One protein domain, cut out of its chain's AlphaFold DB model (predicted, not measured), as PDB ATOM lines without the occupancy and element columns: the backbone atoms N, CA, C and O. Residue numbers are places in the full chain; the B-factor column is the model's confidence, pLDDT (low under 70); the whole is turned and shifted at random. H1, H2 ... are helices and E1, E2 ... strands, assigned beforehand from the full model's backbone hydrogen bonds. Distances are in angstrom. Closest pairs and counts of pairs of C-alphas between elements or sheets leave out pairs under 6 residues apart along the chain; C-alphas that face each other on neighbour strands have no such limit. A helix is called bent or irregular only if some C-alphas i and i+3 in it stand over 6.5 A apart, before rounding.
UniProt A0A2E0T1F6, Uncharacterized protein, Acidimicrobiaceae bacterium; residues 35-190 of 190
ATOM      1  N   ILE A  35     129.674 185.667 144.155       94.75
ATOM      2  CA  ILE A  35     128.378 184.992 144.004       94.75
ATOM      3  C   ILE A  35     127.717 184.810 145.366       94.75
ATOM      4  O   ILE A  35     128.388 184.517 146.357       94.75
ATOM      5  N   VAL A  36     126.396 184.999 145.420       94.50
ATOM      6  CA  VAL A  36     125.613 184.950 146.661       94.50
ATOM      7  C   VAL A  36     124.307 184.209 146.430       94.50
ATOM      8  O   VAL A  36     123.578 184.510 145.488       94.50
ATOM      9  N   LEU A  37     123.976 183.289 147.333       90.81
ATOM     10  CA  LEU A  37     122.688 182.612 147.365       90.81
ATOM     11  C   LEU A  37     122.305 182.269 148.803       90.81
ATOM     12  O   LEU A  37     123.075 181.634 149.520       90.81
ATOM     13  N   SER A  38     121.110 182.684 149.232       89.06
ATOM     14  CA  SER A  38     120.527 182.324 150.537       89.06
ATOM     15  C   SER A  38     121.523 182.443 151.705       89.06
ATOM     16  O   SER A  38     121.698 181.520 152.499       89.06
ATOM     17  N   GLY A  39     122.232 183.574 151.788       91.56
ATOM     18  CA  GLY A  39     123.193 183.865 152.857       91.56
ATOM     19  C   GLY A  39     124.529 183.121 152.770       91.56
ATOM     20  O   GLY A  39     125.331 183.259 153.687       91.56
ATOM     21  N   VAL A  40     124.785 182.347 151.713       94.69
ATOM     22  CA  VAL A  40     126.117 181.836 151.363       94.69
ATOM     23  C   VAL A  40     126.707 182.766 150.312       94.69
ATOM     24  O   VAL A  40     126.053 183.053 149.315       94.69
ATOM     25  N   SER A  41     127.923 183.248 150.540       96.81
ATOM     26  CA  SER A  41     128.648 184.133 149.626       96.81
ATOM     27  C   SER A  41     130.063 183.627 149.402       96.81
ATOM     28  O   SER A  41     130.658 183.036 150.309       96.81
ATOM     29  N   ILE A  42     130.572 183.820 148.187       97.56
ATOM     30  CA  ILE A  42     131.860 183.290 147.742       97.56
ATOM     31  C   ILE A  42     132.558 184.354 146.900       97.56
ATOM     32  O   ILE A  42     132.042 184.743 145.852       97.56
ATOM     33  N   ASP A  43     133.749 184.767 147.332       97.25
ATOM     34  CA  ASP A  43     134.701 185.464 146.463       97.25
ATOM     35  C   ASP A  43     135.489 184.414 145.677       97.25
ATOM     36  O   ASP A  43     136.336 183.704 146.229       97.25
ATOM     37  N   VAL A  44     135.175 184.263 144.394       95.94
ATOM     38  CA  VAL A  44     135.735 183.200 143.556       95.94
ATOM     39  C   VAL A  44     137.192 183.541 143.222       95.94
ATOM     40  O   VAL A  44     137.445 184.598 142.638       95.94
ATOM     41  N   PRO A  45     138.166 182.692 143.598       94.62
ATOM     42  CA  PRO A  45     139.562 182.910 143.242       94.62
ATOM     43  C   PRO A  45     139.802 182.831 141.731       94.62
ATOM     44  O   PRO A  45     139.142 182.067 141.030       94.62
ATOM     45  N   ASP A  46     140.856 183.498 141.262       92.06
ATOM     46  CA  ASP A  46     141.378 183.276 139.913       92.06
ATOM     47  C   ASP A  46     141.674 181.787 139.666       92.06
ATOM     48  O   ASP A  46     142.274 181.106 140.504       92.06
ATOM     49  N   GLY A  47     141.268 181.288 138.496       93.25
ATOM     50  CA  GLY A  47     141.458 179.889 138.103       93.25
ATOM     51  C   GLY A  47     140.482 178.900 138.747       93.25
ATOM     52  O   GLY A  47     140.647 177.698 138.549       93.25
ATOM     53  N   TRP A  48     139.482 179.381 139.493       97.31
ATOM     54  CA  TRP A  48     138.408 178.555 140.035       97.31
ATOM     55  C   TRP A  48     137.086 178.780 139.300       97.31
ATOM     56  O   TRP A  48     136.712 179.906 138.981       97.31
ATOM     57  N   GLU A  49     136.348 177.697 139.099       97.00
ATOM     58  CA  GLU A  49     134.924 177.728 138.798       97.00
ATOM     59  C   GLU A  49     134.125 177.591 140.093       97.00
ATOM     60  O   GLU A  49     134.539 176.900 141.031       97.00
ATOM     61  N   ALA A  50     132.972 178.254 140.147       96.50
ATOM     62  CA  ALA A  50     132.050 178.160 141.266       96.50
ATOM     63  C   ALA A  50     130.602 178.202 140.774       96.50
ATOM     64  O   ALA A  50     130.245 179.025 139.932       96.50
ATOM     65  N   GLU A  51     129.766 177.350 141.350       95.69
ATOM     66  CA  GLU A  51     128.321 177.354 141.162       95.69
ATOM     67  C   GLU A  51     127.636 177.376 142.528       95.69
ATOM     68  O   GLU A  51     128.041 176.659 143.445       95.69
ATOM     69  N   LEU A  52     126.595 178.201 142.654       93.44
ATOM     70  CA  LEU A  52     125.672 178.221 143.784       93.44
ATOM     71  C   LEU A  52     124.264 177.964 143.261       93.44
ATOM     72  O   LEU A  52     123.760 178.722 142.433       93.44
ATOM     73  N   ALA A  53     123.621 176.932 143.789       90.56
ATOM     74  CA  ALA A  53     122.274 176.536 143.420       90.56
ATOM     75  C   ALA A  53     121.461 176.151 144.660       90.56
ATOM     76  O   ALA A  53     121.995 175.926 145.749       90.56
ATOM     77  N   TRP A  54     120.146 176.065 144.496       87.44
ATOM     78  CA  TRP A  54     119.305 175.376 145.466       87.44
ATOM     79  C   TRP A  54     119.320 173.872 145.162       87.44
ATOM     80  O   TRP A  54     119.170 173.488 144.004       87.44
ATOM     81  N   ALA A  55     119.493 173.033 146.192       78.62
ATOM     82  CA  ALA A  55     119.353 171.579 146.096       78.62
ATOM     83  C   ALA A  55     118.005 171.239 145.445       78.62
ATOM     84  O   ALA A  55     117.026 171.913 145.767       78.62
ATOM     85  N   GLU A  56     117.975 170.220 144.575       67.06
ATOM     86  CA  GLU A  56     116.834 169.824 143.729       67.06
ATOM     87  C   GLU A  56     115.455 170.299 144.216       67.06
ATOM     88  O   GLU A  56     115.019 170.012 145.335       67.06
ATOM     89  N   GLY A  57     114.762 171.005 143.319       55.59
ATOM     90  CA  GLY A  57     113.498 171.677 143.600       55.59
ATOM     91  C   GLY A  57     113.538 173.147 143.209       55.59
ATOM     92  O   GLY A  57     113.146 173.988 144.014       55.59
ATOM     93  N   SER A  58     114.009 173.467 141.991       51.12
ATOM     94  CA  SER A  58     113.780 174.807 141.436       51.12
ATOM     95  C   SER A  58     112.289 175.089 141.556       51.12
ATOM     96  O   SER A  58     111.490 174.315 141.014       51.12
ATOM     97  N   PRO A  59     111.893 176.121 142.313       57.72
ATOM     98  CA  PRO A  59     110.486 176.388 142.491       57.72
ATOM     99  C   PRO A  59     109.873 176.634 141.119       57.72
ATOM    100  O   PRO A  59     110.487 177.263 140.250       57.72
ATOM    101  N   SER A  60     108.644 176.155 140.925       63.66
ATOM    102  CA  SER A  60     107.851 176.651 139.808       63.66
ATOM    103  C   SER A  60     107.832 178.188 139.886       63.66
ATOM    104  O   SER A  60     107.884 178.737 140.993       63.66
ATOM    105  N   PRO A  61     107.742 178.924 138.764       66.31
ATOM    106  CA  PRO A  61     107.664 180.386 138.813       66.31
ATOM    107  C   PRO A  61     106.578 180.899 139.776       66.31
ATOM    108  O   PRO A  61     106.754 181.928 140.420       66.31
ATOM    109  N   SER A  62     105.488 180.140 139.929       73.81
ATOM    110  CA  SER A  62     104.394 180.392 140.872       73.81
ATOM    111  C   SER A  62     104.743 180.180 142.352       73.81
ATOM    112  O   SER A  62     104.143 180.828 143.205       73.81
ATOM    113  N   ASP A  63     105.711 179.319 142.672       67.94
ATOM    114  CA  ASP A  63     106.154 179.047 144.047       67.94
ATOM    115  C   ASP A  63     107.411 179.832 144.431       67.94
ATOM    116  O   ASP A  63     107.826 179.795 145.590       67.94
ATOM    117  N   PHE A  64     108.010 180.564 143.484       67.25
ATOM    118  CA  PHE A  64     109.299 181.230 143.662       67.25
ATOM    119  C   PHE A  64     109.322 182.150 144.884       67.25
ATOM    120  O   PHE A  64     110.268 182.093 145.660       67.25
ATOM    121  N   SER A  65     108.277 182.953 145.107       68.25
ATOM    122  CA  SER A  65     108.213 183.860 146.263       68.25
ATOM    123  C   SER A  65     108.212 183.103 147.593       68.25
ATOM    124  O   SER A  65     109.021 183.406 148.463       68.25
ATOM    125  N   ARG A  66     107.383 182.057 147.734       62.22
ATOM    126  CA  ARG A  66     107.348 181.222 148.952       62.22
ATOM    127  C   ARG A  66     108.642 180.445 149.147       62.22
ATOM    128  O   ARG A  66     109.101 180.270 150.270       62.22
ATOM    129  N   PHE A  67     109.235 179.982 148.055       65.25
ATOM    130  CA  PHE A  67     110.494 179.259 148.080       65.25
ATOM    131  C   PHE A  67     111.657 180.169 148.485       65.25
ATOM    132  O   PHE A  67     112.442 179.803 149.358       65.25
ATOM    133  N   ALA A  68     111.719 181.382 147.930       63.25
ATOM    134  CA  ALA A  68     112.683 182.410 148.301       63.25
ATOM    135  C   ALA A  68     112.525 182.836 149.771       63.25
ATOM    136  O   ALA A  68     113.529 183.008 150.459       63.25
ATOM    137  N   GLU A  69     111.288 182.936 150.269       61.44
ATOM    138  CA  GLU A  69     110.988 183.202 151.682       61.44
ATOM    139  C   GLU A  69     111.400 182.042 152.603       61.44
ATOM    140  O   GLU A  69     111.948 182.273 153.681       61.44
ATOM    141  N   SER A  70     111.174 180.792 152.185       61.50
ATOM    142  CA  SER A  70     111.558 179.604 152.961       61.50
ATOM    143  C   SER A  70     113.069 179.337 152.955       61.50
ATOM    144  O   SER A  70     113.593 178.755 153.905       61.50
ATOM    145  N   GLY A  71     113.761 179.807 151.911       63.19
ATOM    146  CA  GLY A  71     115.169 179.547 151.645       63.19
ATOM    147  C   GLY A  71     115.410 178.085 151.273       63.19
ATOM    148  O   GLY A  71     115.510 177.226 152.148       63.19
ATOM    149  N   GLY A  72     115.544 177.798 149.976       73.62
ATOM    150  CA  GLY A  72     116.008 176.489 149.518       73.62
ATOM    151  C   GLY A  72     117.365 176.125 150.128       73.62
ATOM    152  O   GLY A  72     118.194 177.000 150.387       73.62
ATOM    153  N   ARG A  73     117.601 174.827 150.349       86.19
ATOM    154  CA  ARG A  73     118.907 174.325 150.808       86.19
ATOM    155  C   ARG A  73     119.963 174.687 149.774       86.19
ATOM    156  O   ARG A  73     119.773 174.390 148.601       86.19
ATOM    157  N   VAL A  74     121.058 175.306 150.188       91.25
ATOM    158  CA  VAL A  74     122.134 175.674 149.261       91.25
ATOM    159  C   VAL A  74     123.016 174.471 148.928       91.25
ATOM    160  O   VAL A  74     123.413 173.713 149.814       91.25
ATOM    161  N   VAL A  75     123.364 174.342 147.652       93.88
ATOM    162  CA  VAL A  75     124.444 173.500 147.133       93.88
ATOM    163  C   VAL A  75     125.450 174.419 146.458       93.88
ATOM    164  O   VAL A  75     125.084 175.212 145.591       93.88
ATOM    165  N   ALA A  76     126.711 174.336 146.872       96.75
ATOM    166  CA  ALA A  76     127.812 175.003 146.200       96.75
ATOM    167  C   ALA A  76     128.810 173.973 145.679       96.75
ATOM    168  O   ALA A  76     129.232 173.093 146.434       96.75
ATOM    169  N   HIS A  77     129.234 174.130 144.430       98.00
ATOM    170  CA  HIS A  77     130.355 173.395 143.847       98.00
ATOM    171  C   HIS A  77     131.448 174.370 143.471       98.00
ATOM    172  O   HIS A  77     131.171 175.389 142.846       98.00
ATOM    173  N   LEU A  78     132.683 174.059 143.847       98.50
ATOM    174  CA  LEU A  78     133.848 174.847 143.488       98.50
ATOM    175  C   LEU A  78     134.984 173.932 143.062       98.50
ATOM    176  O   LEU A  78     135.235 172.904 143.696       98.50
ATOM    177  N   ALA A  79     135.701 174.329 142.022       98.44
ATOM    178  CA  ALA A  79     136.803 173.552 141.482       98.44
ATOM    179  C   ALA A  79     137.878 174.458 140.889       98.44
ATOM    180  O   ALA A  79     137.557 175.459 140.262       98.44
ATOM    181  N   ASN A  80     139.150 174.085 141.014       98.12
ATOM    182  CA  ASN A  80     140.253 174.738 140.287       98.12
ATOM    183  C   ASN A  80     140.481 174.126 138.885       98.12
ATOM    184  O   ASN A  80     141.598 174.111 138.366       98.12
ATOM    185  N   PHE A  81     139.425 173.554 138.312       97.62
ATOM    186  CA  PHE A  81     139.374 172.926 136.998       97.62
ATOM    187  C   PHE A  81     137.958 173.082 136.432       97.62
ATOM    188  O   PHE A  81     137.026 173.386 137.174       97.62
ATOM    189  N   VAL A  82     137.805 172.852 135.127       96.62
ATOM    190  CA  VAL A  82     136.503 172.956 134.454       96.62
ATOM    191  C   VAL A  82     135.569 171.848 134.934       96.62
ATOM    192  O   VAL A  82     135.867 170.665 134.753       96.62
ATOM    193  N   MET A  83     134.438 172.221 135.529       96.19
ATOM    194  CA  MET A  83     133.438 171.275 136.007       96.19
ATOM    195  C   MET A  83     132.521 170.822 134.862       96.19
ATOM    196  O   MET A  83     132.024 171.646 134.092       96.19
ATOM    197  N   PRO A  84     132.214 169.519 134.760       94.81
ATOM    198  CA  PRO A  84     131.139 169.047 133.899       94.81
ATOM    199  C   PRO A  84     129.791 169.673 134.281       94.81
ATOM    200  O   PRO A  84     129.489 169.867 135.464       94.81
ATOM    201  N   ALA A  85     128.964 169.958 133.270       90.19
ATOM    202  CA  ALA A  85     127.628 170.519 133.471       90.19
ATOM    203  C   ALA A  85     126.736 169.573 134.290       90.19
ATOM    204  O   ALA A  85     126.059 170.001 135.220       90.19
ATOM    205  N   GLU A  86     126.780 168.278 133.976       89.75
ATOM    206  CA  GLU A  86     126.076 167.242 134.724       89.75
ATOM    207  C   GLU A  86     126.987 166.664 135.805       89.75
ATOM    208  O   GLU A  86     128.024 166.060 135.517       89.75
ATOM    209  N   ARG A  87     126.587 166.843 137.064       92.56
ATOM    210  CA  ARG A  87     127.277 166.279 138.224       92.56
ATOM    211  C   ARG A  87     126.323 166.131 139.402       92.56
ATOM    212  O   ARG A  87     125.348 166.864 139.519       92.56
ATOM    213  N   GLY A  88     126.615 165.179 140.279       91.50
ATOM    214  CA  GLY A  88     125.874 165.007 141.527       91.50
ATOM    215  C   GLY A  88     126.310 166.004 142.601       91.50
ATOM    216  O   GLY A  88     127.403 166.566 142.529       91.50
ATOM    217  N   ASP A  89     125.504 166.154 143.652       91.88
ATOM    218  CA  ASP A  89     125.763 167.082 144.765       91.88
ATOM    219  C   ASP A  89     127.145 166.894 145.412       91.88
ATOM    220  O   ASP A  89     127.820 167.866 145.736       91.88
ATOM    221  N   TYR A  90     127.611 165.651 145.550       93.25
ATOM    222  CA  TYR A  90     128.942 165.335 146.091       93.25
ATOM    223  C   TYR A  90     130.051 165.310 145.024       93.25
ATOM    224  O   TYR A  90     131.174 164.899 145.307       93.25
ATOM    225  N   GLY A  91     129.762 165.751 143.800       93.25
ATOM    226  CA  GLY A  91     130.730 165.877 142.713       93.25
ATOM    227  C   GLY A  91     130.888 164.651 141.822       93.25
ATOM    228  O   GLY A  91     131.811 164.637 141.014       93.25
ATOM    229  N   SER A  92     130.027 163.631 141.920       92.12
ATOM    230  CA  SER A  92     130.039 162.523 140.951       92.12
ATOM    231  C   SER A  92     129.867 163.064 139.531       92.12
ATOM    232  O   SER A  92     128.969 163.869 139.301       92.12
ATOM    233  N   GLY A  93     130.701 162.632 138.594       93.00
ATOM    234  CA  GLY A  93     130.841 163.214 137.259       93.00
ATOM    235  C   GLY A  93     132.017 164.191 137.168       93.00
ATOM    236  O   GLY A  93     132.739 164.159 136.178       93.00
ATOM    237  N   ALA A  94     132.256 165.007 138.202       95.38
ATOM    238  CA  ALA A  94     133.350 165.981 138.247       95.38
ATOM    239  C   ALA A  94     134.635 165.412 138.869       95.38
ATOM    240  O   ALA A  94     135.733 165.655 138.372       95.38
ATOM    241  N   VAL A  95     134.534 164.636 139.951       95.56
ATOM    242  CA  VAL A  95     135.723 164.102 140.641       95.56
ATOM    243  C   VAL A  95     136.476 163.077 139.786       95.56
ATOM    244  O   VAL A  95     137.686 162.918 139.914       95.56
ATOM    245  N   GLU A  96     135.793 162.421 138.853       94.62
ATOM    246  CA  GLU A  96     136.369 161.485 137.891       94.62
ATOM    247  C   GLU A  96     137.235 162.167 136.821       94.62
ATOM    248  O   GLU A  96     138.078 161.500 136.222       94.62
ATOM    249  N   THR A  97     137.072 163.475 136.593       95.12
ATOM    250  CA  THR A  97     137.854 164.243 135.605       95.12
ATOM    251  C   THR A  97     139.066 164.946 136.214       95.12
ATOM    252  O   THR A  97     139.812 165.617 135.502       95.12
ATOM    253  N   MET A  98     139.267 164.820 137.527       96.19
ATOM    254  CA  MET A  98     140.330 165.502 138.259       96.19
ATOM    255  C   MET A  98     141.723 165.014 137.852       96.19
ATOM    256  O   MET A  98     142.021 163.817 137.882       96.19
ATOM    257  N   ASP A  99     142.610 165.966 137.567       96.62
ATOM    258  CA  ASP A  99     144.042 165.707 137.455       96.62
ATOM    259  C   ASP A  99     144.717 165.668 138.844       96.62
ATOM    260  O   ASP A  99     144.092 165.870 139.882       96.62
ATOM    261  N   ALA A 100     146.032 165.440 138.891       97.50
ATOM    262  CA  ALA A 100     146.770 165.363 140.154       97.50
ATOM    263  C   ALA A 100     146.926 166.707 140.907       97.50
ATOM    264  O   ALA A 100     147.422 166.703 142.038       97.50
ATOM    265  N   ASN A 101     146.579 167.842 140.294       97.94
ATOM    266  CA  ASN A 101     146.598 169.190 140.878       97.94
ATOM    267  C   ASN A 101     145.204 169.664 141.312       97.94
ATOM    268  O   ASN A 101     145.089 170.692 141.982       97.94
ATOM    269  N   ALA A 102     144.166 168.943 140.903       98.25
ATOM    270  CA  ALA A 102     142.799 169.369 141.067       98.25
ATOM    271  C   ALA A 102     142.344 169.316 142.531       98.25
ATOM    272  O   ALA A 102     142.708 168.421 143.307       98.25
ATOM    273  N   VAL A 103     141.491 170.270 142.882       98.62
ATOM    274  CA  VAL A 103     140.743 170.354 144.130       98.62
ATOM    275  C   VAL A 103     139.285 170.581 143.766       98.62
ATOM    276  O   VAL A 103     138.969 171.486 142.999       98.62
ATOM    277  N   PHE A 104     138.410 169.761 144.334       98.50
ATOM    278  CA  PHE A 104     136.965 169.915 144.253       98.50
ATOM    279  C   PHE A 104     136.406 170.130 145.659       98.50
ATOM    280  O   PHE A 104     136.798 169.438 146.603       98.50
ATOM    281  N   VAL A 105     135.484 171.077 145.800       98.56
ATOM    282  CA  VAL A 105     134.790 171.401 147.045       98.56
ATOM    283  C   VAL A 105     133.288 171.394 146.790       98.56
ATOM    284  O   VAL A 105     132.793 172.127 145.939       98.56
ATOM    285  N   ALA A 106     132.560 170.606 147.577       97.81
ATOM    286  CA  ALA A 106     131.112 170.669 147.683       97.81
ATOM    287  C   ALA A 106     130.713 171.164 149.079       97.81
ATOM    288  O   ALA A 106     131.159 170.629 150.100       97.81
ATOM    289  N   LEU A 107     129.855 172.178 149.125       97.69
ATOM    290  CA  LEU A 107     129.224 172.673 150.343       97.69
ATOM    291  C   LEU A 107     127.717 172.457 150.221       97.69
ATOM    292  O   LEU A 107     127.076 173.096 149.393       97.69
ATOM    293  N   LEU A 108     127.156 171.571 151.044       94.75
ATOM    294  CA  LEU A 108     125.745 171.184 150.947       94.75
ATOM    295  C   LEU A 108     125.018 171.496 152.248       94.75
ATOM    296  O   LEU A 108     125.435 171.062 153.328       94.75
ATOM    297  N   GLU A 109     123.915 172.226 152.146       93.00
ATOM    298  CA  GLU A 109     123.018 172.505 153.258       93.00
ATOM    299  C   GLU A 109     122.047 171.338 153.486       93.00
ATOM    300  O   GLU A 109     121.400 170.818 152.573       93.00
ATOM    301  N   PHE A 110     121.921 170.932 154.744       87.69
ATOM    302  CA  PHE A 110     120.936 169.955 155.194       87.69
ATOM    303  C   PHE A 110     119.647 170.650 155.622       87.69
ATOM    304  O   PHE A 110     119.648 171.802 156.051       87.69
ATOM    305  N   ASP A 111     118.538 169.913 155.559       78.25
ATOM    306  CA  ASP A 111     117.242 170.412 156.012       78.25
ATOM    307  C   ASP A 111     117.309 170.863 157.485       78.25
ATOM    308  O   ASP A 111     117.859 170.175 158.354       78.25
ATOM    309  N   ARG A 112     116.713 172.017 157.788       70.12
ATOM    310  CA  ARG A 112     116.540 172.522 159.155       70.12
ATOM    311  C   ARG A 112     115.686 171.585 160.019       70.12
ATOM    312  O   ARG A 112     115.906 171.532 161.229       70.12
ATOM    313  N   SER A 113     114.775 170.827 159.413       64.94
ATOM    314  CA  SER A 113     113.941 169.804 160.051       64.94
ATOM    315  C   SER A 113     114.713 168.527 160.401       64.94
ATOM    316  O   SER A 113     114.292 167.775 161.285       64.94
ATOM    317  N   SER A 114     115.873 168.292 159.765       64.56
ATOM    318  CA  SER A 114     116.733 167.169 160.129       64.56
ATOM    319  C   SER A 114     117.144 167.318 161.593       64.56
ATOM    320  O   SER A 114     117.663 168.358 162.018       64.56
ATOM    321  N   ARG A 115     116.855 166.291 162.408       61.09
ATOM    322  CA  ARG A 115     117.235 166.310 163.825       61.09
ATOM    323  C   ARG A 115     118.738 166.578 163.903       61.09
ATOM    324  O   ARG A 115     119.481 165.913 163.177       61.09
ATOM    325  N   PRO A 116     119.207 167.504 164.762       56.34
ATOM    326  CA  PRO A 116     120.629 167.669 165.013       56.34
ATOM    327  C   PRO A 116     121.150 166.372 165.643       56.34
ATOM    328  O   PRO A 116     121.114 166.182 166.853       56.34
ATOM    329  N   GLY A 117     121.553 165.432 164.795       64.50
ATOM    330  CA  GLY A 117     122.223 164.215 165.211       64.50
ATOM    331  C   GLY A 117     123.647 164.527 165.656       64.50
ATOM    332  O   GLY A 117     124.153 165.636 165.459       64.50
ATOM    333  N   ALA A 118     124.323 163.511 166.194       69.31
ATOM    334  CA  ALA A 118     125.716 163.594 166.631       69.31
ATOM    335  C   ALA A 118     126.666 164.190 165.566       69.31
ATOM    336  O   ALA A 118     127.652 164.829 165.920       69.31
ATOM    337  N   LEU A 119     126.332 164.052 164.276       77.62
ATOM    338  CA  LEU A 119     127.115 164.573 163.149       77.62
ATOM    339  C   LEU A 119     127.327 166.095 163.195       77.62
ATOM    340  O   LEU A 119     128.415 166.560 162.884       77.62
ATOM    341  N   PHE A 120     126.328 166.876 163.619       81.00
ATOM    342  CA  PHE A 120     126.399 168.349 163.631       81.00
ATOM    343  C   PHE A 120     126.692 168.934 165.017       81.00
ATOM    344  O   PHE A 120     126.746 170.155 165.185       81.00
ATOM    345  N   ALA A 121     126.837 168.074 166.026       72.50
ATOM    346  CA  ALA A 121     126.956 168.494 167.416       72.50
ATOM    347  C   ALA A 121     128.326 169.113 167.729       72.50
ATOM    348  O   ALA A 121     128.421 169.996 168.578       72.50
ATOM    349  N   SER A 122     129.380 168.667 167.044       78.81
ATOM    350  CA  SER A 122     130.764 168.932 167.442       78.81
ATOM    351  C   SER A 122     131.358 170.231 166.893       78.81
ATOM    352  O   SER A 122     132.256 170.783 167.525       78.81
ATOM    353  N   ARG A 123     130.889 170.743 165.743       89.75
ATOM    354  CA  ARG A 123     131.558 171.854 165.045       89.75
ATOM    355  C   ARG A 123     130.648 173.043 164.753       89.75
ATOM    356  O   ARG A 123     129.580 172.916 164.148       89.75
ATOM    357  N   LYS A 124     131.117 174.223 165.162       93.31
ATOM    358  CA  LYS A 124     130.527 175.533 164.865       93.31
ATOM    359  C   LYS A 124     131.439 176.284 163.896       93.31
ATOM    360  O   LYS A 124     132.649 176.290 164.098       93.31
ATOM    361  N   GLY A 125     130.857 176.916 162.880       95.12
ATOM    362  CA  GLY A 125     131.601 177.633 161.843       95.12
ATOM    363  C   GLY A 125     132.069 176.741 160.690       95.12
ATOM    364  O   GLY A 125     132.220 175.528 160.847       95.12
ATOM    365  N   LEU A 126     132.297 177.365 159.531       96.56
ATOM    366  CA  LEU A 126     132.908 176.722 158.369       96.56
ATOM    367  C   LEU A 126     134.342 176.273 158.717       96.56
ATOM    368  O   LEU A 126     135.124 177.086 159.217       96.56
ATOM    369  N   PRO A 127     134.726 175.010 158.457       95.81
ATOM    370  CA  PRO A 127     136.114 174.583 158.566       95.81
ATOM    371  C   PRO A 127     136.972 175.296 157.515       95.81
ATOM    372  O   PRO A 127     136.741 175.116 156.325       95.81
ATOM    373  N   VAL A 128     137.969 176.073 157.946       96.56
ATOM    374  CA  VAL A 128     138.903 176.790 157.047       96.56
ATOM    375  C   VAL A 128     140.366 176.351 157.200       96.56
ATOM    376  O   VAL A 128     141.231 176.818 156.466       96.56
ATOM    377  N   ASP A 129     140.632 175.451 158.150       95.69
ATOM    378  CA  ASP A 129     141.961 174.939 158.498       95.69
ATOM    379  C   ASP A 129     141.980 173.407 158.388       95.69
ATOM    380  O   ASP A 129     142.129 172.686 159.375       95.69
ATOM    381  N   LEU A 130     141.749 172.889 157.181       97.19
ATOM    382  CA  LEU A 130     141.814 171.454 156.910       97.19
ATOM    383  C   LEU A 130     143.271 170.988 156.966       97.19
ATOM    384  O   LEU A 130     144.134 171.582 156.311       97.19
ATOM    385  N   HIS A 131     143.554 169.917 157.712       97.44
ATOM    386  CA  HIS A 131     144.895 169.348 157.757       97.44
ATOM    387  C   HIS A 131     145.044 168.268 156.689       97.44
ATOM    388  O   HIS A 131     144.208 167.382 156.540       97.44
ATOM    389  N   SER A 132     146.179 168.284 155.997       97.31
ATOM    390  CA  SER A 132     146.593 167.254 155.040       97.31
ATOM    391  C   SER A 132     146.427 165.811 155.540       97.31
ATOM    392  O   SER A 132     146.068 164.939 154.757       97.31
ATOM    393  N   ARG A 133     146.643 165.537 156.834       96.88
ATOM    394  CA  ARG A 133     146.515 164.199 157.438       96.88
ATOM    395  C   ARG A 133     145.076 163.699 157.546       96.88
ATOM    396  O   ARG A 133     144.876 162.499 157.695       96.88
ATOM    397  N   ASP A 134     144.105 164.604 157.477       95.94
ATOM    398  CA  ASP A 134     142.688 164.262 157.586       95.94
ATOM    399  C   ASP A 134     142.143 163.745 156.245       95.94
ATOM    400  O   ASP A 134     141.085 163.120 156.209       95.94
ATOM    401  N   PHE A 135     142.881 163.954 155.147       97.62
ATOM    402  CA  PHE A 135     142.535 163.440 153.827       97.62
ATOM    403  C   PHE A 135     142.890 161.961 153.698       97.62
ATOM    404  O   PHE A 135     144.054 161.570 153.814       97.62
ATOM    405  N   SER A 136     141.895 161.146 153.356       96.00
ATOM    406  CA  SER A 136     142.063 159.706 153.163       96.00
ATOM    407  C   SER A 136     141.340 159.219 151.903       96.00
ATOM    408  O   SER A 136     140.242 159.700 151.609       96.00
ATOM    409  N   PRO A 137     141.906 158.257 151.148       92.62
ATOM    410  CA  PRO A 137     141.182 157.571 150.074       92.62
ATOM    411  C   PRO A 137     139.881 156.913 150.558       92.62
ATOM    412  O   PRO A 137     138.939 156.757 149.786       92.62
ATOM    413  N   ASP A 138     139.818 156.566 151.844       91.06
ATOM    414  CA  ASP A 138     138.706 155.841 152.457       91.06
ATOM    415  C   ASP A 138     137.521 156.748 152.816       91.06
ATOM    416  O   ASP A 138     136.455 156.249 153.161       91.06
ATOM    417  N   GLN A 139     137.696 158.069 152.723       86.25
ATOM    418  CA  GLN A 139     136.635 159.056 152.943       86.25
ATOM    419  C   GLN A 139     135.903 159.457 151.654       86.25
ATOM    420  O   GLN A 139     134.985 160.270 151.694       86.25
ATOM    421  N   LEU A 140     136.297 158.901 150.508       85.00
ATOM    422  CA  LEU A 140     135.574 159.098 149.257       85.00
ATOM    423  C   LEU A 140     134.342 158.190 149.215       85.00
ATOM    424  O   LEU A 140     134.442 157.001 149.521       85.00
ATOM    425  N   GLN A 141     133.204 158.714 148.743       73.44
ATOM    426  CA  GLN A 141     131.996 157.905 148.510       73.44
ATOM    427  C   GLN A 141     132.280 156.726 147.563       73.44
ATOM    428  O   GLN A 141     131.775 155.619 147.752       73.44
ATOM    429  N   ARG A 142     133.138 156.958 146.563       81.12
ATOM    430  CA  ARG A 142     133.733 155.940 145.699       81.12
ATOM    431  C   ARG A 142     135.240 156.149 145.675       81.12
ATOM    432  O   ARG A 142     135.705 157.235 145.343       81.12
ATOM    433  N   ARG A 143     136.015 155.106 145.981       85.88
ATOM    434  CA  ARG A 143     137.479 155.181 145.878       85.88
ATOM    435  C   ARG A 143     137.886 155.386 144.418       85.88
ATOM    436  O   ARG A 143     137.529 154.575 143.563       85.88
ATOM    437  N   LEU A 144     138.667 156.430 144.162       88.56
ATOM    438  CA  LEU A 144     139.284 156.705 142.867       88.56
ATOM    439  C   LEU A 144     140.811 156.627 143.011       88.56
ATOM    440  O   LEU A 144     141.354 157.163 143.982       88.56
ATOM    441  N   PRO A 145     141.526 155.936 142.099       88.81
ATOM    442  CA  PRO A 145     142.970 155.774 142.205       88.81
ATOM    443  C   PRO A 145     143.698 157.112 142.353       88.81
ATOM    444  O   PRO A 145     143.507 158.034 141.569       88.81
ATOM    445  N   GLY A 146     144.555 157.205 143.369       92.81
ATOM    446  CA  GLY A 146     145.382 158.382 143.613       92.81
ATOM    447  C   GLY A 146     144.685 159.533 144.335       92.81
ATOM    448  O   GLY A 146     145.401 160.357 144.890       92.81
ATOM    449  N   GLN A 147     143.354 159.570 144.410       97.00
ATOM    450  CA  GLN A 147     142.612 160.642 145.079       97.00
ATOM    451  C   GLN A 147     142.432 160.385 146.579       97.00
ATOM    452  O   GLN A 147     142.562 159.262 147.072       97.00
ATOM    453  N   SER A 148     142.105 161.440 147.321       97.69
ATOM    454  CA  SER A 148     141.633 161.325 148.703       97.69
ATOM    455  C   SER A 148     140.631 162.416 149.035       97.69
ATOM    456  O   SER A 148     140.673 163.490 148.437       97.69
ATOM    457  N   GLY A 149     139.754 162.141 149.996       97.31
ATOM    458  CA  GLY A 149     138.694 163.055 150.401       97.31
ATOM    459  C   GLY A 149     138.737 163.406 151.879       97.31
ATOM    460  O   GLY A 149     139.438 162.762 152.664       97.31
ATOM    461  N   LEU A 150     137.962 164.427 152.226       96.25
ATOM    462  CA  LEU A 150     137.635 164.824 153.586       96.25
ATOM    463  C   LEU A 150     136.166 165.244 153.665       96.25
ATOM    464  O   LEU A 150     135.689 165.992 152.812       96.25
ATOM    465  N   GLN A 151     135.477 164.822 154.724       95.25
ATOM    466  CA  GLN A 151     134.118 165.261 155.028       95.25
ATOM    467  C   GLN A 151     134.033 165.883 156.424       95.25
ATOM    468  O   GLN A 151     134.428 165.282 157.421       95.25
ATOM    469  N   CYS A 152     133.493 167.095 156.506       95.25
ATOM    470  CA  CYS A 152     133.305 167.824 157.755       95.25
ATOM    471  C   CYS A 152     131.864 168.317 157.875       95.25
ATOM    472  O   CYS A 152     131.409 169.130 157.078       95.25
ATOM    473  N   PHE A 153     131.168 167.889 158.921       94.50
ATOM    474  CA  PHE A 153     129.860 168.427 159.278       94.50
ATOM    475  C   PHE A 153     130.017 169.602 160.239       94.50
ATOM    476  O   PHE A 153     130.854 169.565 161.144       94.50
ATOM    477  N   PHE A 154     129.228 170.654 160.046       94.81
ATOM    478  CA  PHE A 154     129.286 171.844 160.886       94.81
ATOM    479  C   PHE A 154     127.968 172.620 160.879       94.81
ATOM    480  O   PHE A 154     127.043 172.329 160.116       94.81
ATOM    481  N   THR A 155     127.875 173.613 161.761       93.69
ATOM    482  CA  THR A 155     126.712 174.503 161.848       93.69
ATOM    483  C   THR A 155     127.103 175.972 161.867       93.69
ATOM    484  O   THR A 155     128.097 176.348 162.492       93.69
ATOM    485  N   VAL A 156     126.291 176.810 161.222       93.31
ATOM    486  CA  VAL A 156     126.391 178.278 161.245       93.31
ATOM    487  C   VAL A 156     124.985 178.829 161.435       93.31
ATOM    488  O   VAL A 156     124.124 178.548 160.613       93.31
ATOM    489  N   ARG A 157     124.739 179.578 162.519       88.19
ATOM    490  CA  ARG A 157     123.426 180.205 162.803       88.19
ATOM    491  C   ARG A 157     122.247 179.239 162.587       88.19
ATOM    492  O   ARG A 157     121.339 179.506 161.817       88.19
ATOM    493  N   GLU A 158     122.328 178.073 163.233       85.50
ATOM    494  CA  GLU A 158     121.335 176.976 163.174       85.50
ATOM    495  C   GLU A 158     121.214 176.234 161.833       85.50
ATOM    496  O   GLU A 158     120.639 175.143 161.786       85.50
ATOM    497  N   ARG A 159     121.832 176.745 160.767       89.31
ATOM    498  CA  ARG A 159     121.962 176.052 159.486       89.31
ATOM    499  C   ARG A 159     122.997 174.942 159.598       89.31
ATOM    500  O   ARG A 159     124.013 175.085 160.291       89.31
ATOM    501  N   ARG A 160     122.730 173.823 158.928       91.19
ATOM    502  CA  ARG A 160     123.531 172.595 158.983       91.19
ATOM    503  C   ARG A 160     124.170 172.363 157.632       91.19
ATOM    504  O   ARG A 160     123.465 172.340 156.633       91.19
ATOM    505  N   PHE A 161     125.477 172.154 157.616       94.38
ATOM    506  CA  PHE A 161     126.227 171.963 156.384       94.38
ATOM    507  C   PHE A 161     127.151 170.762 156.475       94.38
ATOM    508  O   PHE A 161     127.707 170.460 157.537       94.38
ATOM    509  N   VAL A 162     127.362 170.120 155.334       94.75
ATOM    510  CA  VAL A 162     128.539 169.293 155.100       94.75
ATOM    511  C   VAL A 162     129.471 170.022 154.143       94.75
ATOM    512  O   VAL A 162     129.048 170.535 153.109       94.75
ATOM    513  N   LEU A 163     130.745 170.060 154.510       97.50
ATOM    514  CA  LEU A 163     131.846 170.363 153.618       97.50
ATOM    515  C   LEU A 163     132.448 169.036 153.160       97.50
ATOM    516  O   LEU A 163     132.902 168.249 153.992       97.50
ATOM    517  N   TYR A 164     132.460 168.803 151.857       97.62
ATOM    518  CA  TYR A 164     133.117 167.667 151.229       97.62
ATOM    519  C   TYR A 164     134.212 168.182 150.300       97.62
ATOM    520  O   TYR A 164     133.952 169.005 149.425       97.62
ATOM    521  N   VAL A 165     135.445 167.734 150.514       98.38
ATOM    522  CA  VAL A 165     136.605 168.154 149.722       98.38
ATOM    523  C   VAL A 165     137.269 166.926 149.136       98.38
ATOM    524  O   VAL A 165     137.584 165.990 149.869       98.38
ATOM    525  N   VAL A 166     137.533 166.952 147.834       98.31
ATOM    526  CA  VAL A 166     138.311 165.931 147.129       98.31
ATOM    527  C   VAL A 166     139.566 166.575 146.574       98.31
ATOM    528  O   VAL A 166     139.534 167.676 146.026       98.31
ATOM    529  N   ILE A 167     140.687 165.876 146.719       98.44
ATOM    530  CA  ILE A 167     141.956 166.256 146.113       98.44
ATOM    531  C   ILE A 167     142.394 165.181 145.122       98.44
ATOM    532  O   ILE A 167     142.350 163.983 145.414       98.44
ATOM    533  N   GLY A 168     142.860 165.623 143.958       97.56
ATOM    534  CA  GLY A 168     143.198 164.753 142.835       97.56
ATOM    535  C   GLY A 168     144.442 163.891 143.063       97.56
ATOM    536  O   GLY A 168     144.675 162.910 142.359       97.56
ATOM    537  N   SER A 169     145.251 164.222 144.077       97.69
ATOM    538  CA  SER A 169     146.417 163.430 144.459       97.69
ATOM    539  C   SER A 169     146.653 163.400 145.968       97.69
ATOM    540  O   SER A 169     147.128 164.361 146.573       97.69
ATOM    541  N   HIS A 170     146.451 162.232 146.572       97.62
ATOM    542  CA  HIS A 170     146.762 161.944 147.968       97.62
ATOM    543  C   HIS A 170     148.248 162.151 148.293       97.62
ATOM    544  O   HIS A 170     148.603 162.590 149.388       97.62
ATOM    545  N   ARG A 171     149.146 161.886 147.333       97.75
ATOM    546  CA  ARG A 171     150.589 162.152 147.491       97.75
ATOM    547  C   ARG A 171     150.899 163.646 147.599       97.75
ATOM    548  O   ARG A 171     151.923 164.004 148.166       97.75
ATOM    549  N   ARG A 172     150.020 164.509 147.084       98.25
ATOM    550  CA  ARG A 172     150.181 165.970 147.067       98.25
ATOM    551  C   ARG A 172     149.296 166.692 148.076       98.25
ATOM    552  O   ARG A 172     149.202 167.914 148.028       98.25
ATOM    553  N   ARG A 173     148.672 165.974 149.009       98.12
ATOM    554  CA  ARG A 173     147.765 166.543 150.020       98.12
ATOM    555  C   ARG A 173     148.369 167.680 150.848       98.12
ATOM    556  O   ARG A 173     147.644 168.591 151.219       98.12
ATOM    557  N   GLU A 174     149.685 167.680 151.067       98.31
ATOM    558  CA  GLU A 174     150.393 168.785 151.738       98.31
ATOM    559  C   GLU A 174     150.353 170.105 150.946       98.31
ATOM    560  O   GLU A 174     150.494 171.175 151.522       98.31
ATOM    561  N   VAL A 175     150.134 170.046 149.629       98.19
ATOM    562  CA  VAL A 175     149.986 171.215 148.747       98.19
ATOM    563  C   VAL A 175     148.511 171.520 148.482       98.19
ATOM    564  O   VAL A 175     148.106 172.682 148.493       98.19
ATOM    565  N   LEU A 176     147.700 170.481 148.268       98.56
ATOM    566  CA  LEU A 176     146.297 170.621 147.868       98.56
ATOM    567  C   LEU A 176     145.367 170.991 149.033       98.56
ATOM    568  O   LEU A 176     144.422 171.748 148.831       98.56
ATOM    569  N   ALA A 177     145.642 170.538 150.263       98.31
ATOM    570  CA  ALA A 177     144.847 170.946 151.424       98.31
ATOM    571  C   ALA A 177     144.984 172.456 151.727       98.31
ATOM    572  O   ALA A 177     143.959 173.115 151.902       98.31
ATOM    573  N   PRO A 178     146.191 173.062 151.705       98.38
ATOM    574  CA  PRO A 178     146.319 174.519 151.773       98.38
ATOM    575  C   PRO A 178     145.624 175.279 150.635       98.38
ATOM    576  O   PRO A 178     145.123 176.374 150.875       98.38
ATOM    577  N   GLU A 179     145.580 174.729 149.418       98.31
ATOM    578  CA  GLU A 179     144.833 175.320 148.295       98.31
ATOM    579  C   GLU A 179     143.323 175.331 148.574       98.31
ATOM    580  O   GLU A 179     142.689 176.378 148.453       98.31
ATOM    581  N   ALA A 180     142.766 174.226 149.083       98.38
ATOM    582  CA  ALA A 180     141.384 174.199 149.563       98.38
ATOM    583  C   ALA A 180     141.150 175.238 150.676       98.38
ATOM    584  O   ALA A 180     140.185 175.992 150.624       98.38
ATOM    585  N   ASN A 181     142.056 175.356 151.651       98.56
ATOM    586  CA  ASN A 181     141.930 176.345 152.730       98.56
ATOM    587  C   ASN A 181     141.932 177.794 152.212       98.56
ATOM    588  O   ASN A 181     141.198 178.632 152.740       98.56
ATOM    589  N   ARG A 182     142.718 178.108 151.169       98.06
ATOM    590  CA  ARG A 182     142.694 179.433 150.519       98.06
ATOM    591  C   ARG A 182     141.322 179.753 149.935       98.06
ATOM    592  O   ARG A 182     140.872 180.887 150.079       98.06
ATOM    593  N   LEU A 183     140.662 178.774 149.316       97.81
ATOM    594  CA  LEU A 183     139.282 178.922 148.859       97.81
ATOM    595  C   LEU A 183     138.317 179.094 150.039       97.81
ATOM    596  O   LEU A 183     137.517 180.021 150.046       97.81
ATOM    597  N   LEU A 184     138.392 178.228 151.051       98.38
ATOM    598  CA  LEU A 184     137.420 178.194 152.151       98.38
ATOM    599  C   LEU A 184     137.381 179.498 152.955       98.38
ATOM    600  O   LEU A 184     136.318 179.901 153.416       98.38
ATOM    601  N   ARG A 185     138.510 180.206 153.074       98.25
ATOM    602  CA  ARG A 185     138.567 181.540 153.702       98.25
ATOM    603  C   ARG A 185     137.815 182.629 152.933       98.25
ATOM    604  O   ARG A 185     137.602 183.700 153.488       98.25
ATOM    605  N   ARG A 186     137.436 182.369 151.681       97.88
ATOM    606  CA  ARG A 186     136.651 183.269 150.825       97.88
ATOM    607  C   ARG A 186     135.159 182.944 150.816       97.88
ATOM    608  O   ARG A 186     134.401 183.574 150.088       97.88
ATOM    609  N   ILE A 187     134.735 181.969 151.621       97.81
ATOM    610  CA  ILE A 187     133.330 181.608 151.781       97.81
ATOM    611  C   ILE A 187     132.818 182.210 153.087       97.81
ATOM    612  O   ILE A 187     133.387 181.986 154.156       97.81
ATOM    613  N   SER A 188     131.702 182.928 153.009       97.12
ATOM    614  CA  SER A 188     130.981 183.436 154.177       97.12
ATOM    615  C   SER A 188     129.559 182.892 154.209       97.12
ATOM    616  O   SER A 188     128.866 182.871 153.194       97.12
ATOM    617  N   ILE A 189     129.123 182.462 155.396       95.69
ATOM    618  CA  ILE A 189     127.781 181.930 155.649       95.69
ATOM    619  C   ILE A 189     127.118 182.796 156.722       95.69
ATOM    620  O   ILE A 189     127.669 182.981 157.812       95.69
ATOM    621  N   SER A 190     125.938 183.317 156.401       88.75
ATOM    622  CA  SER A 190     125.124 184.206 157.235       88.75
ATOM    623  C   SER A 190     123.739 183.650 157.540       88.75
ATOM    624  O   SER A 190     123.269 182.739 156.814       88.75
TER     625      SER A 190
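Overview. This is residues 35 to 190 of the 190 residues of an uncharacterized protein of Acidimicrobiaceae bacterium (UniProt A0A2E0T1F6). A twisted sheet of five strands, E3 E4 E5 E7 E6, has the small sheet E1 E2 E8 and the long helix H3 over one face, so that the two sheets form a sandwich, only partly face to face. The short helix H2 sits on the opposite face near E6, while H1 lies far out at one end, where residues 60 to 66 stick out. The printed part has 156 residues, with the order E1 E2 E3 H1 E4 E5 H2 E6 E7 H3 E8; both sheets are antiparallel. The class is mixed, helices and strands, though under half of the residues are in named elements. It is compact, with a radius of gyration of the C-alphas of 15.4 A and spans of 48 by 34 by 27 A.

Along the chain. E1, residues 35 to 37, begins at C-alpha 35 (128.378, 184.992, 144.004). E2 is residues 40 to 44, E3 residues 49 to 54 (17.1 A), H1 residues 64 to 70 (9.7 A) and E4 residues 74 to 79 (16.7 A). E5, residues 103 to 110, is 22.7 A long; H2 is residues 118 to 121. E6, residues 148 to 156, and E7, residues 159 to 167, are each 26.0 A long. H3, residues 170 to 184, is 19.2 A long and irregular: C-alphas 171 and 174 are 7.9 A apart. E8, residues 187 to 189, ends at C-alpha 189 (127.781, 181.930, 155.649).

Arrangement. In the large sheet, E3 and E6 are edge strands. Within hydrogen-bond range across the neighbour strands are N 51 and O 77 for E3 and E4, 2.8 A, N 76 and O 107 for the hairpin E4 and E5, 2.8 A, N 106 and O 164 for E5 and E7, 2.8 A, and N 152 and O 163 for the hairpin E6 and E7, 2.8 A. In the small sheet the pairs are N 37 and O 40, 2.9 A, for the hairpin E1 and E2, and N 41 and O 188, 2.8 A, for E2 and E8. The parts of the sandwich that face each other are 9.3 A centre to centre; the closest C-alphas of E1 and E3 are those of Leu 37 and Leu 52, 6.4 A. H3 is on the large sheet at a height of 8.2 A, over E5 and E7, slantwise to the strands at 46 degrees to E5 on the local plane; the closest C-alphas of H3 and E7 are those of Leu 176 and Ile 167, 6.4 A. H2 is on the opposite face, only just over E6, with 3 of its C-alphas, at a height of 7.2 A. H1 is not on either sheet. Every O i to N i+4 pair of H1 is within hydrogen-bond range, against 8 of 11 in H3; H2 is too short for one.

Size, cuts and confidence. The C-alphas farthest apart, of Ser 62 and Arg 171, are 50.1 A apart. The printed part has no cut. The links E4 to E5, 23 residues, and H2 to E6, 26 residues, are long. Mean pLDDT of the printed part is 89.3; it is under 70 at residues 56 to 61, 63 to 71 and 113 to 118.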